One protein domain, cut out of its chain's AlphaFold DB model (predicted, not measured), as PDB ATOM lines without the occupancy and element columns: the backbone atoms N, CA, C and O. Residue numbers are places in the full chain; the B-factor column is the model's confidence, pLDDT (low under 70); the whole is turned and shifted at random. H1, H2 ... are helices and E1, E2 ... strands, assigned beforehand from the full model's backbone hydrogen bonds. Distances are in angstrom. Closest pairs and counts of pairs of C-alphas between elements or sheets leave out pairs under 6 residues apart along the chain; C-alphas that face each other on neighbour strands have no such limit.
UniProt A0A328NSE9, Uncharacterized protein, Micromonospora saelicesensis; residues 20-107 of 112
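Overview. This is residues 20 to 107 of the 112 residues of an uncharacterized protein of Micromonospora saelicesensis (UniProt A0A328NSE9). A small hairpin of two strands, E1 and E2, makes one end of an elongated model together with the loop of residues 33 to 44, while two helices side by side, H1 and H2, make its middle. H3 packs crosswise on H2, and H4 leads off from the first residues of H1 to the other end, where residues 102 to 107 stick out. The 88 printed residues hold four named helices and two named strands in the order H1, E1, E2, H2, H3, H4; the class is mostly helix, and the sheet, E1 - E2, is antiparallel. The whole is only just compact, close to loose, with a radius of gyration of the C-alphas of 14.5 A and spans of 48 by 26 by 23 A.

Along the chain. Find C-alpha 45 at (119.033, 144.822, 125.392), where E1, residues 45 to 48, begins and runs 8.9 A. E2, residues 51 to 54, runs 9.9 A. Next look at H2, residues 56 to 68, 18.3 A long. Go back to C-alpha 20 at (129.639, 128.298, 109.693) for H1, residues 20 to 32, 18.7 A long. H3, residues 77 to 89, measures 18.4 A. H4, residues 94 to 107, is the longest helix at 20.2 A and ends at C-alpha 107, (128.979, 124.658, 93.928).

Arrangement. Begin at the hairpin of E1 and E2, antiparallel at 137 degrees: look for N 46 and O 53, 2.9 A apart, and N 48 and O 51, 2.8 A apart, both within hydrogen-bond range. E1 and H2 are near each other, with 6 pairs of C-alphas within 10 A. H2 and H1 touch at a shallow tilt of 15 degrees, opposite ways; their closest C-alphas, those of Ala 61 and Cys 25, are 4.9 A apart. With residues 60 to 64 alone, H2 touches residues 78 to 82 of H3, about perpendicular at 88 degrees; the closest C-alphas are those of Leu 60 and Trp 79, at 5.5 A. With residues 20 to 21 alone, H1 touches residues 96 to 100 of H4, at a steep tilt of 46 degrees, opposite ways; the closest C-alphas are those of Leu 20 and Val 97, at 5.8 A. H3 and H4 are close but not clearly touching, the C-alphas of Ile 87 and Leu 94 being 6.5 A apart. H1 and H3 are apart, as are H2 and H4. In H1, H2, H3 and H4 every O i to N i+4 pair is within hydrogen-bond range.

Size, cuts and confidence. The two C-alphas farthest apart are those of Asp 50 and Arg 106, at 49.2 A. The printed part has no cut, and the link from H1 to E1, 12 residues, is long. Look for low confidence, pLDDT under 70, at residues 36 to 37, 39 to 45 and 72 to 75; the mean of the printed part is 79.3.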
ATOM      1  N   LEU A  20     128.910 128.601 108.464       86.75
ATOM      2  CA  LEU A  20     129.639 128.298 109.693       86.75
ATOM      3  C   LEU A  20     129.815 129.548 110.555       86.75
ATOM      4  O   LEU A  20     129.609 129.486 111.764       86.75
ATOM      5  N   LEU A  21     130.148 130.691 109.941       86.69
ATOM      6  CA  LEU A  21     130.228 131.965 110.664       86.69
ATOM      7  C   LEU A  21     128.867 132.329 111.261       86.69
ATOM      8  O   LEU A  21     128.810 132.782 112.401       86.69
ATOM      9  N   TRP A  22     127.783 132.070 110.524       91.00
ATOM     10  CA  TRP A  22     126.424 132.230 111.027       91.00
ATOM     11  C   TRP A  22     126.203 131.428 112.309       91.00
ATOM     12  O   TRP A  22     125.848 132.004 113.332       91.00
ATOM     13  N   ARG A  23     126.460 130.113 112.283       89.81
ATOM     14  CA  ARG A  23     126.244 129.232 113.443       89.81
ATOM     15  C   ARG A  23     127.060 129.662 114.660       89.81
ATOM     16  O   ARG A  23     126.525 129.692 115.761       89.81
ATOM     17  N   LEU A  24     128.317 130.062 114.457       86.56
ATOM     18  CA  LEU A  24     129.170 130.578 115.535       86.56
ATOM     19  C   LEU A  24     128.603 131.867 116.147       86.56
ATOM     20  O   LEU A  24     128.531 131.994 117.366       86.56
ATOM     21  N   CYS A  25     128.164 132.815 115.317       88.50
ATOM     22  CA  CYS A  25     127.578 134.062 115.807       88.50
ATOM     23  C   CYS A  25     126.212 133.828 116.464       88.50
ATOM     24  O   CYS A  25     125.885 134.490 117.444       88.50
ATOM     25  N   ARG A  26     125.426 132.865 115.976       90.56
ATOM     26  CA  ARG A  26     124.137 132.507 116.573       90.56
ATOM     27  C   ARG A  26     124.297 131.837 117.937       90.56
ATOM     28  O   ARG A  26     123.502 132.133 118.825       90.56
ATOM     29  N   ALA A  27     125.314 130.992 118.108       87.75
ATOM     30  CA  ALA A  27     125.670 130.423 119.407       87.75
ATOM     31  C   ALA A  27     126.114 131.522 120.386       87.75
ATOM     32  O   ALA A  27     125.592 131.615 121.489       87.75
ATOM     33  N   LEU A  28     126.977 132.444 119.937       85.12
ATOM     34  CA  LEU A  28     127.389 133.595 120.746       85.12
ATOM     35  C   LEU A  28     126.196 134.459 121.185       85.12
ATOM     36  O   LEU A  28     126.162 134.952 122.310       85.12
ATOM     37  N   TRP A  29     125.227 134.669 120.294       87.00
ATOM     38  CA  TRP A  29     124.003 135.386 120.632       87.00
ATOM     39  C   TRP A  29     123.204 134.642 121.714       87.00
ATOM     40  O   TRP A  29     122.786 135.267 122.678       87.00
ATOM     41  N   GLU A  30     123.062 133.318 121.611       86.69
ATOM     42  CA  GLU A  30     122.343 132.483 122.590       86.69
ATOM     43  C   GLU A  30     122.977 132.488 123.982       86.69
ATOM     44  O   GLU A  30     122.279 132.580 124.991       86.69
ATOM     45  N   ASP A  31     124.306 132.410 124.032       83.94
ATOM     46  CA  ASP A  31     125.053 132.315 125.285       83.94
ATOM     47  C   ASP A  31     124.976 133.608 126.107       83.94
ATOM     48  O   ASP A  31     125.058 133.582 127.340       83.94
ATOM     49  N   HIS A  32     124.823 134.751 125.432       78.00
ATOM     50  CA  HIS A  32     124.924 136.072 126.051       78.00
ATOM     51  C   HIS A  32     123.619 136.865 126.077       78.00
ATOM     52  O   HIS A  32     123.478 137.754 126.923       78.00
ATOM     53  N   HIS A  33     122.676 136.585 125.179       80.94
ATOM     54  CA  HIS A  33     121.400 137.286 125.142       80.94
ATOM     55  C   HIS A  33     120.420 136.693 126.153       80.94
ATOM     56  O   HIS A  33     120.275 135.476 126.274       80.94
ATOM     57  N   ARG A  34     119.745 137.562 126.905       77.81
ATOM     58  CA  ARG A  34     118.705 137.173 127.857       77.81
ATOM     59  C   ARG A  34     117.401 137.862 127.467       77.81
ATOM     60  O   ARG A  34     117.414 139.089 127.340       77.81
ATOM     61  N   PRO A  35     116.302 137.105 127.292       72.94
ATOM     62  CA  PRO A  35     114.998 137.696 127.034       72.94
ATOM     63  C   PRO A  35     114.566 138.585 128.203       72.94
ATOM     64  O   PRO A  35     115.063 138.441 129.324       72.94
ATOM     65  N   ASP A  36     113.641 139.505 127.938       69.94
ATOM     66  CA  ASP A  36     113.021 140.327 128.968       69.94
ATOM     67  C   ASP A  36     112.139 139.504 129.929       69.94
ATOM     68  O   ASP A  36     111.943 138.297 129.761       69.94
ATOM     69  N   CYS A  37     111.595 140.152 130.960       66.25
ATOM     70  CA  CYS A  37     110.721 139.500 131.940       66.25
ATOM     71  C   CYS A  37     109.409 138.953 131.341       66.25
ATOM     72  O   CYS A  37     108.746 138.138 131.982       66.25
ATOM     73  N   ALA A  38     109.048 139.354 130.119       72.75
ATOM     74  CA  ALA A  38     107.926 138.822 129.353       72.75
ATOM     75  C   ALA A  38     108.351 137.749 128.326       72.75
ATOM     76  O   ALA A  38     107.504 137.212 127.616       72.75
ATOM     77  N   GLY A  39     109.638 137.395 128.265       66.69
ATOM     78  CA  GLY A  39     110.175 136.392 127.349       66.69
ATOM     79  C   GLY A  39     110.540 136.925 125.960       66.69
ATOM     80  O   GLY A  39     110.874 136.126 125.084       66.69
ATOM     81  N   HIS A  40     110.501 138.241 125.727       67.38
ATOM     82  CA  HIS A  40     110.852 138.834 124.437       67.38
ATOM     83  C   HIS A  40     112.356 139.071 124.320       67.38
ATOM     84  O   HIS A  40     112.995 139.645 125.201       67.38
ATOM     85  N   ASN A  41     112.932 138.683 123.186       68.69
ATOM     86  CA  ASN A  41     114.308 139.021 122.860       68.69
ATOM     87  C   ASN A  41     114.339 140.407 122.209       68.69
ATOM     88  O   ASN A  41     113.730 140.605 121.167       68.69
ATOM     89  N   LEU A  42     115.030 141.366 122.826       68.25
ATOM     90  CA  LEU A  42     115.126 142.732 122.309       68.25
ATOM     91  C   LEU A  42     116.496 142.963 121.663       68.25
ATOM     92  O   LEU A  42     117.521 142.675 122.276       68.25
ATOM     93  N   THR A  43     116.532 143.538 120.458       62.28
ATOM     94  CA  THR A  43     117.711 143.578 119.561       62.28
ATOM     95  C   THR A  43     118.983 144.108 120.208       62.28
ATOM     96  O   THR A  43     120.101 143.816 119.783       62.28
ATOM     97  N   VAL A  44     118.813 144.985 121.189       61.25
ATOM     98  CA  VAL A  44     119.888 145.770 121.778       61.25
ATOM     99  C   VAL A  44     119.932 145.658 123.289       61.25
ATOM    100  O   VAL A  44     120.784 146.316 123.873       61.25
ATOM    101  N   GLY A  45     119.092 144.843 123.934       67.38
ATOM    102  CA  GLY A  45     119.033 144.822 125.392       67.38
ATOM    103  C   GLY A  45     118.751 143.458 126.007       67.38
ATOM    104  O   GLY A  45     117.830 142.768 125.588       67.38
ATOM    105  N   CYS A  46     119.530 143.109 127.029       79.38
ATOM    106  CA  CYS A  46     119.219 142.010 127.937       79.38
ATOM    107  C   CYS A  46     118.408 142.544 129.113       79.38
ATOM    108  O   CYS A  46     118.685 143.648 129.594       79.38
ATOM    109  N   ALA A  47     117.484 141.745 129.644       75.50
ATOM    110  CA  ALA A  47     117.009 142.007 130.995       75.50
ATOM    111  C   ALA A  47     118.107 141.684 132.011       75.50
ATOM    112  O   ALA A  47     118.670 140.588 132.040       75.50
ATOM    113  N   GLN A  48     118.385 142.658 132.866       74.44
ATOM    114  CA  GLN A  48     119.246 142.530 134.026       74.44
ATOM    115  C   GLN A  48     118.537 143.194 135.207       74.44
ATOM    116  O   GLN A  48     118.317 144.401 135.190       74.44
ATOM    117  N   ASN A  49     118.178 142.410 136.231       74.75
ATOM    118  CA  ASN A  49     117.469 142.887 137.428       74.75
ATOM    119  C   ASN A  49     116.219 143.734 137.095       74.75
ATOM    120  O   ASN A  49     116.097 144.865 137.558       74.75
ATOM    121  N   ASP A  50     115.336 143.211 136.237       71.94
ATOM    122  CA  ASP A  50     114.117 143.881 135.744       71.94
ATOM    123  C   ASP A  50     114.340 145.195 134.966       71.94
ATOM    124  O   ASP A  50     113.386 145.904 134.641       71.94
ATOM    125  N   GLN A  51     115.586 145.512 134.603       71.00
ATOM    126  CA  GLN A  51     115.932 146.634 133.733       71.00
ATOM    127  C   GLN A  51     116.461 146.150 132.387       71.00
ATOM    128  O   GLN A  51     117.183 145.157 132.301       71.00
ATOM    129  N   LEU A  52     116.132 146.884 131.324       73.31
ATOM    130  CA  LEU A  52     116.696 146.642 130.003       73.31
ATOM    131  C   LEU A  52     118.070 147.311 129.900       73.31
ATOM    132  O   LEU A  52     118.173 148.539 129.935       73.31
ATOM    133  N   VAL A  53     119.123 146.512 129.749       79.50
ATOM    134  CA  VAL A  53     120.512 146.983 129.659       79.50
ATOM    135  C   VAL A  53     121.097 146.620 128.306       79.50
ATOM    136  O   VAL A  53     120.877 145.516 127.813       79.50
ATOM    137  N   LEU A  54     121.876 147.531 127.714       78.56
ATOM    138  CA  LEU A  54     122.497 147.302 126.413       78.56
ATOM    139  C   LEU A  54     123.365 146.034 126.403       78.56
ATOM    140  O   LEU A  54     124.361 145.946 127.121       78.56
ATOM    141  N   CYS A  55     123.038 145.076 125.533       84.62
ATOM    142  CA  CYS A  55     123.820 143.851 125.390       84.62
ATOM    143  C   CYS A  55     124.854 143.983 124.269       84.62
ATOM    144  O   CYS A  55     124.597 143.693 123.098       84.62
ATOM    145  N   HIS A  56     126.061 144.415 124.633       82.81
ATOM    146  CA  HIS A  56     127.146 144.610 123.670       82.81
ATOM    147  C   HIS A  56     127.524 143.326 122.916       82.81
ATOM    148  O   HIS A  56     127.794 143.389 121.718       82.81
ATOM    149  N   LEU A  57     127.511 142.164 123.579       82.25
ATOM    150  CA  LEU A  57     127.853 140.888 122.944       82.25
ATOM    151  C   LEU A  57     126.763 140.403 121.984       82.25
ATOM    152  O   LEU A  57     127.100 139.980 120.881       82.25
ATOM    153  N   ALA A  58     125.480 140.542 122.336       83.25
ATOM    154  CA  ALA A  58     124.384 140.245 121.413       83.25
ATOM    155  C   ALA A  58     124.439 141.158 120.181       83.25
ATOM    156  O   ALA A  58     124.283 140.687 119.054       83.25
ATOM    157  N   ARG A  59     124.770 142.445 120.364       85.75
ATOM    158  CA  ARG A  59     124.964 143.371 119.241       85.75
ATOM    159  C   ARG A  59     126.095 142.921 118.314       85.75
ATOM    160  O   ARG A  59     125.903 142.868 117.105       85.75
ATOM    161  N   LEU A  60     127.251 142.558 118.872       87.56
ATOM    162  CA  LEU A  60     128.388 142.042 118.098       87.56
ATOM    163  C   LEU A  60     128.042 140.731 117.382       87.56
ATOM    164  O   LEU A  60     128.434 140.539 116.234       87.56
ATOM    165  N   ALA A  61     127.268 139.855 118.022       88.50
ATOM    166  CA  ALA A  61     126.779 138.630 117.408       88.50
ATOM    167  C   ALA A  61     125.867 138.920 116.202       88.50
ATOM    168  O   ALA A  61     126.060 138.329 115.141       88.50
ATOM    169  N   VAL A  62     124.943 139.882 116.306       88.69
ATOM    170  CA  VAL A  62     124.099 140.325 115.179       88.69
ATOM    171  C   VAL A  62     124.937 140.929 114.047       88.69
ATOM    172  O   VAL A  62     124.694 140.631 112.876       88.69
ATOM    173  N   GLU A  63     125.953 141.734 114.366       89.69
ATOM    174  CA  GLU A  63     126.904 142.257 113.372       89.69
ATOM    175  C   GLU A  63     127.648 141.114 112.647       89.69
ATOM    176  O   GLU A  63     127.814 141.138 111.420       89.69
ATOM    177  N   GLY A  64     127.999 140.055 113.378       89.44
ATOM    178  CA  GLY A  64     128.560 138.823 112.829       89.44
ATOM    179  C   GLY A  64     127.597 138.028 111.948       89.44
ATOM    180  O   GLY A  64     127.994 137.584 110.871       89.44
ATOM    181  N   LEU A  65     126.321 137.914 112.324       90.50
ATOM    182  CA  LEU A  65     125.281 137.260 111.516       90.50
ATOM    183  C   LEU A  65     125.041 137.997 110.191       90.50
ATOM    184  O   LEU A  65     124.964 137.377 109.128       90.50
ATOM    185  N   ARG A  66     125.009 139.333 110.221       89.19
ATOM    186  CA  ARG A  66     124.920 140.167 109.011       89.19
ATOM    187  C   ARG A  66     126.155 140.007 108.122       89.19
ATOM    188  O   ARG A  66     126.027 139.826 106.909       89.19
ATOM    189  N   THR A  67     127.344 139.968 108.727       88.25
ATOM    190  CA  THR A  67     128.601 139.669 108.021       88.25
ATOM    191  C   THR A  67     128.554 138.281 107.372       88.25
ATOM    192  O   THR A  67     128.917 138.131 106.205       88.25
ATOM    193  N   ALA A  68     128.054 137.270 108.088       88.94
ATOM    194  CA  ALA A  68     127.912 135.908 107.584       88.94
ATOM    195  C   ALA A  68     126.989 135.834 106.362       88.94
ATOM    196  O   ALA A  68     127.248 135.084 105.415       88.94
ATOM    197  N   ASN A  69     125.955 136.670 106.348       87.88
ATOM    198  CA  ASN A  69     125.031 136.782 105.231       87.88
ATOM    199  C   ASN A  69     125.555 137.637 104.062       87.88
ATOM    200  O   ASN A  69     124.919 137.718 103.014       87.88
ATOM    201  N   GLY A  70     126.742 138.233 104.200       81.38
ATOM    202  CA  GLY A  70     127.391 139.008 103.147       81.38
ATOM    203  C   GLY A  70     127.036 140.490 103.123       81.38
ATOM    204  O   GLY A  70     127.314 141.142 102.113       81.38
ATOM    205  N   GLU A  71     126.447 141.034 104.190       84.19
ATOM    206  CA  GLU A  71     126.206 142.473 104.305       84.19
ATOM    207  C   GLU A  71     127.544 143.215 104.473       84.19
ATOM    208  O   GLU A  71     128.190 143.149 105.516       84.19
ATOM    209  N   GLN A  72     127.974 143.935 103.430       63.56
ATOM    210  CA  GLN A  72     129.255 144.659 103.422       63.56
ATOM    211  C   GLN A  72     129.304 145.839 104.410       63.56
ATOM    212  O   GLN A  72     130.387 146.259 104.807       63.56
ATOM    213  N   ALA A  73     128.147 146.366 104.820       52.59
ATOM    214  CA  ALA A  73     128.040 147.592 105.611       52.59
ATOM    215  C   ALA A  73     128.264 147.407 107.127       52.59
ATOM    216  O   ALA A  73     128.269 148.389 107.863       52.59
ATOM    217  N   VAL A  74     128.437 146.172 107.617       60.28
ATOM    218  CA  VAL A  74     128.336 145.861 109.060       60.28
ATOM    219  C   VAL A  74     129.676 145.457 109.683       60.28
ATOM    220  O   VAL A  74     129.746 145.065 110.843       60.28
ATOM    221  N   ALA A  75     130.779 145.617 108.952       63.97
ATOM    222  CA  ALA A  75     132.124 145.442 109.489       63.97
ATOM    223  C   ALA A  75     132.515 146.624 110.398       63.97
ATOM    224  O   ALA A  75     133.469 147.352 110.115       63.97
ATOM    225  N   SER A  76     131.751 146.855 111.472       77.56
ATOM    226  CA  SER A  76     132.082 147.881 112.452       77.56
ATOM    227  C   SER A  76     133.476 147.591 113.026       77.56
ATOM    228  O   SER A  76     133.855 146.422 113.175       77.56
ATOM    229  N   PRO A  77     134.264 148.621 113.384       81.75
ATOM    230  CA  PRO A  77     135.567 148.404 114.008       81.75
ATOM    231  C   PRO A  77     135.487 147.538 115.274       81.75
ATOM    232  O   PRO A  77     136.417 146.786 115.560       81.75
ATOM    233  N   LEU A  78     134.364 147.602 116.000       83.94
ATOM    234  CA  LEU A  78     134.118 146.807 117.203       83.94
ATOM    235  C   LEU A  78     133.927 145.325 116.869       83.94
ATOM    236  O   LEU A  78     134.588 144.481 117.473       83.94
ATOM    237  N   TRP A  79     133.092 145.005 115.876       86.12
ATOM    238  CA  TRP A  79     132.932 143.634 115.389       86.12
ATOM    239  C   TRP A  79     134.239 143.080 114.828       86.12
ATOM    240  O   TRP A  79     134.636 141.974 115.181       86.12
ATOM    241  N   LEU A  80     134.960 143.856 114.018       84.19
ATOM    242  CA  LEU A  80     136.247 143.429 113.470       84.19
ATOM    243  C   LEU A  80     137.282 143.162 114.569       84.19
ATOM    244  O   LEU A  80     138.008 142.170 114.493       84.19
ATOM    245  N   GLY A  81     137.353 144.019 115.589       86.56
ATOM    246  CA  GLY A  81     138.221 143.816 116.750       86.56
ATOM    247  C   GLY A  81     137.850 142.555 117.530       86.56
ATOM    248  O   GLY A  81     138.716 141.726 117.815       86.56
ATOM    249  N   PHE A  82     136.558 142.367 117.801       86.69
ATOM    250  CA  PHE A  82     136.038 141.188 118.487       86.69
ATOM    251  C   PHE A  82     136.319 139.896 117.707       86.69
ATOM    252  O   PHE A  82     136.894 138.956 118.255       86.69
ATOM    253  N   ALA A  83     135.993 139.858 116.414       84.38
ATOM    254  CA  ALA A  83     136.226 138.702 115.557       84.38
ATOM    255  C   ALA A  83     137.718 138.344 115.483       84.38
ATOM    256  O   ALA A  83     138.073 137.174 115.595       84.38
ATOM    257  N   ARG A  84     138.610 139.340 115.364       84.75
ATOM    258  CA  ARG A  84     140.068 139.120 115.405       84.75
ATOM    259  C   ARG A  84     140.518 138.503 116.726       84.75
ATOM    260  O   ARG A  84     141.299 137.557 116.699       84.75
ATOM    261  N   SER A  85     140.021 139.005 117.855       86.50
ATOM    262  CA  SER A  85     140.333 138.446 119.174       86.50
ATOM    263  C   SER A  85     139.879 136.990 119.288       86.50
ATOM    264  O   SER A  85     140.674 136.147 119.690       86.50
ATOM    265  N   ARG A  86     138.658 136.669 118.843       83.62
ATOM    266  CA  ARG A  86     138.115 135.300 118.872       83.62
ATOM    267  C   ARG A  86     138.820 134.332 117.922       83.62
ATOM    268  O   ARG A  86     138.932 133.148 118.211       83.62
ATOM    269  N   ILE A  87     139.320 134.822 116.789       83.12
ATOM    270  CA  ILE A  87     140.184 134.030 115.903       83.12
ATOM    271  C   ILE A  87     141.518 133.738 116.598       83.12
ATOM    272  O   ILE A  87     142.004 132.612 116.530       83.12
ATOM    273  N   ALA A  88     142.099 134.725 117.285       83.31
ATOM    274  CA  ALA A  88     143.363 134.554 117.996       83.31
ATOM    275  C   ALA A  88     143.258 133.577 119.182       83.31
ATOM    276  O   ALA A  88     144.211 132.846 119.439       83.31
ATOM    277  N   THR A  89     142.114 133.528 119.874       85.31
ATOM    278  CA  THR A  89     141.847 132.554 120.952       85.31
ATOM    279  C   THR A  89     141.450 131.170 120.439       85.31
ATOM    280  O   THR A  89     141.424 130.221 121.218       85.31
ATOM    281  N   GLY A  90     141.170 131.028 119.140       80.44
ATOM    282  CA  GLY A  90     140.739 129.770 118.528       80.44
ATOM    283  C   GLY A  90     139.235 129.495 118.621       80.44
ATOM    284  O   GLY A  90     138.777 128.502 118.059       80.44
ATOM    285  N   ASP A  91     138.458 130.386 119.243       76.62
ATOM    286  CA  ASP A  91     136.995 130.270 119.354       76.62
ATOM    287  C   ASP A  91     136.308 130.322 117.978       76.62
ATOM    288  O   ASP A  91     135.263 129.712 117.759       76.62
ATOM    289  N   ILE A  92     136.906 131.042 117.022       77.62
ATOM    290  CA  ILE A  92     136.488 131.049 115.617       77.62
ATOM    291  C   ILE A  92     137.584 130.404 114.771       77.62
ATOM    292  O   ILE A  92     138.640 130.991 114.527       77.62
ATOM    293  N   ASN A  93     137.299 129.220 114.226       80.19
ATOM    294  CA  ASN A  93     138.191 128.566 113.273       80.19
ATOM    295  C   ASN A  93     138.062 129.202 111.877       80.19
ATOM    296  O   ASN A  93     137.263 128.778 111.036       80.19
ATOM    297  N   LEU A  94     138.885 130.221 111.618       74.94
ATOM    298  CA  LEU A  94     138.898 130.945 110.344       74.94
ATOM    299  C   LEU A  94     139.169 130.026 109.139       74.94
ATOM    300  O   LEU A  94     138.569 130.211 108.079       74.94
ATOM    301  N   ALA A  95     140.031 129.015 109.290       75.31
ATOM    302  CA  ALA A  95     140.334 128.074 108.214       75.31
ATOM    303  C   ALA A  95     139.090 127.276 107.799       75.31
ATOM    304  O   ALA A  95     138.835 127.126 106.601       75.31
ATOM    305  N   ALA A  96     138.285 126.836 108.771       78.25
ATOM    306  CA  ALA A  96     137.017 126.156 108.525       78.25
ATOM    307  C   ALA A  96     135.999 127.086 107.842       78.25
ATOM    308  O   ALA A  96     135.419 126.707 106.824       78.25
ATOM    309  N   VAL A  97     135.859 128.332 108.317       77.56
ATOM    310  CA  VAL A  97     134.949 129.330 107.717       77.56
ATOM    311  C   VAL A  97     135.333 129.626 106.260       77.56
ATOM    312  O   VAL A  97     134.481 129.663 105.370       77.56
ATOM    313  N   MET A  98     136.627 129.789 105.973       75.81
ATOM    314  CA  MET A  98     137.112 130.019 104.608       75.81
ATOM    315  C   MET A  98     137.001 128.777 103.716       75.81
ATOM    316  O   MET A  98     136.743 128.899 102.517       75.81
ATOM    317  N   ALA A  99     137.231 127.578 104.258       78.44
ATOM    318  CA  ALA A  99     137.062 126.326 103.525       78.44
ATOM    319  C   ALA A  99     135.605 126.128 103.090       78.44
ATOM    320  O   ALA A  99     135.364 125.832 101.917       78.44
ATOM    321  N   GLU A 100     134.658 126.384 103.992       80.44
ATOM    322  CA  GLU A 100     133.223 126.341 103.718       80.44
ATOM    323  C   GLU A 100     132.824 127.353 102.631       80.44
ATOM    324  O   GLU A 100     132.228 126.980 101.619       80.44
ATOM    325  N   ALA A 101     133.236 128.618 102.769       73.75
ATOM    326  CA  ALA A 101     132.933 129.658 101.785       73.75
ATOM    327  C   ALA A 101     133.443 129.297 100.377       73.75
ATOM    328  O   ALA A 101     132.761 129.506  99.370       73.75
ATOM    329  N   ARG A 102     134.645 128.710 100.292       78.88
ATOM    330  CA  ARG A 102     135.210 128.213  99.027       78.88
ATOM    331  C   ARG A 102     134.425 127.027  98.472       78.88
ATOM    332  O   ARG A 102     134.265 126.936  97.256       78.88
ATOM    333  N   TRP A 103     133.957 126.122  99.328       75.94
ATOM    334  CA  TRP A 103     133.139 124.983  98.916       75.94
ATOM    335  C   TRP A 103     131.809 125.440  98.310       75.94
ATOM    336  O   TRP A 103     131.495 125.028  97.194       75.94
ATOM    337  N   HIS A 104     131.092 126.362  98.960       70.62
ATOM    338  CA  HIS A 104     129.840 126.903  98.422       70.62
ATOM    339  C   HIS A 104     130.045 127.675  97.121       70.62
ATOM    340  O   HIS A 104     129.302 127.451  96.169       70.62
ATOM    341  N   ARG A 105     131.085 128.517  97.023       71.88
ATOM    342  CA  ARG A 105     131.376 129.267  95.787       71.88
ATOM    343  C   ARG A 105     131.603 128.350  94.584       71.88
ATOM    344  O   ARG A 105     131.160 128.669  93.491       71.88
ATOM    345  N   ARG A 106     132.277 127.211  94.775       76.69
ATOM    346  CA  ARG A 106     132.493 126.228  93.699       76.69
ATOM    347  C   ARG A 106     131.214 125.506  93.281       76.69
ATOM    348  O   ARG A 106     131.117 125.083  92.138       76.69
ATOM    349  N   ARG A 107     130.259 125.336  94.199       71.81
ATOM    350  CA  ARG A 107     128.979 124.658  93.928       71.81
ATOM    351  C   ARG A 107     127.919 125.589  93.362       71.81
ATOM    352  O   ARG A 107     127.057 125.126  92.633       71.81
TER     353      ARG A 107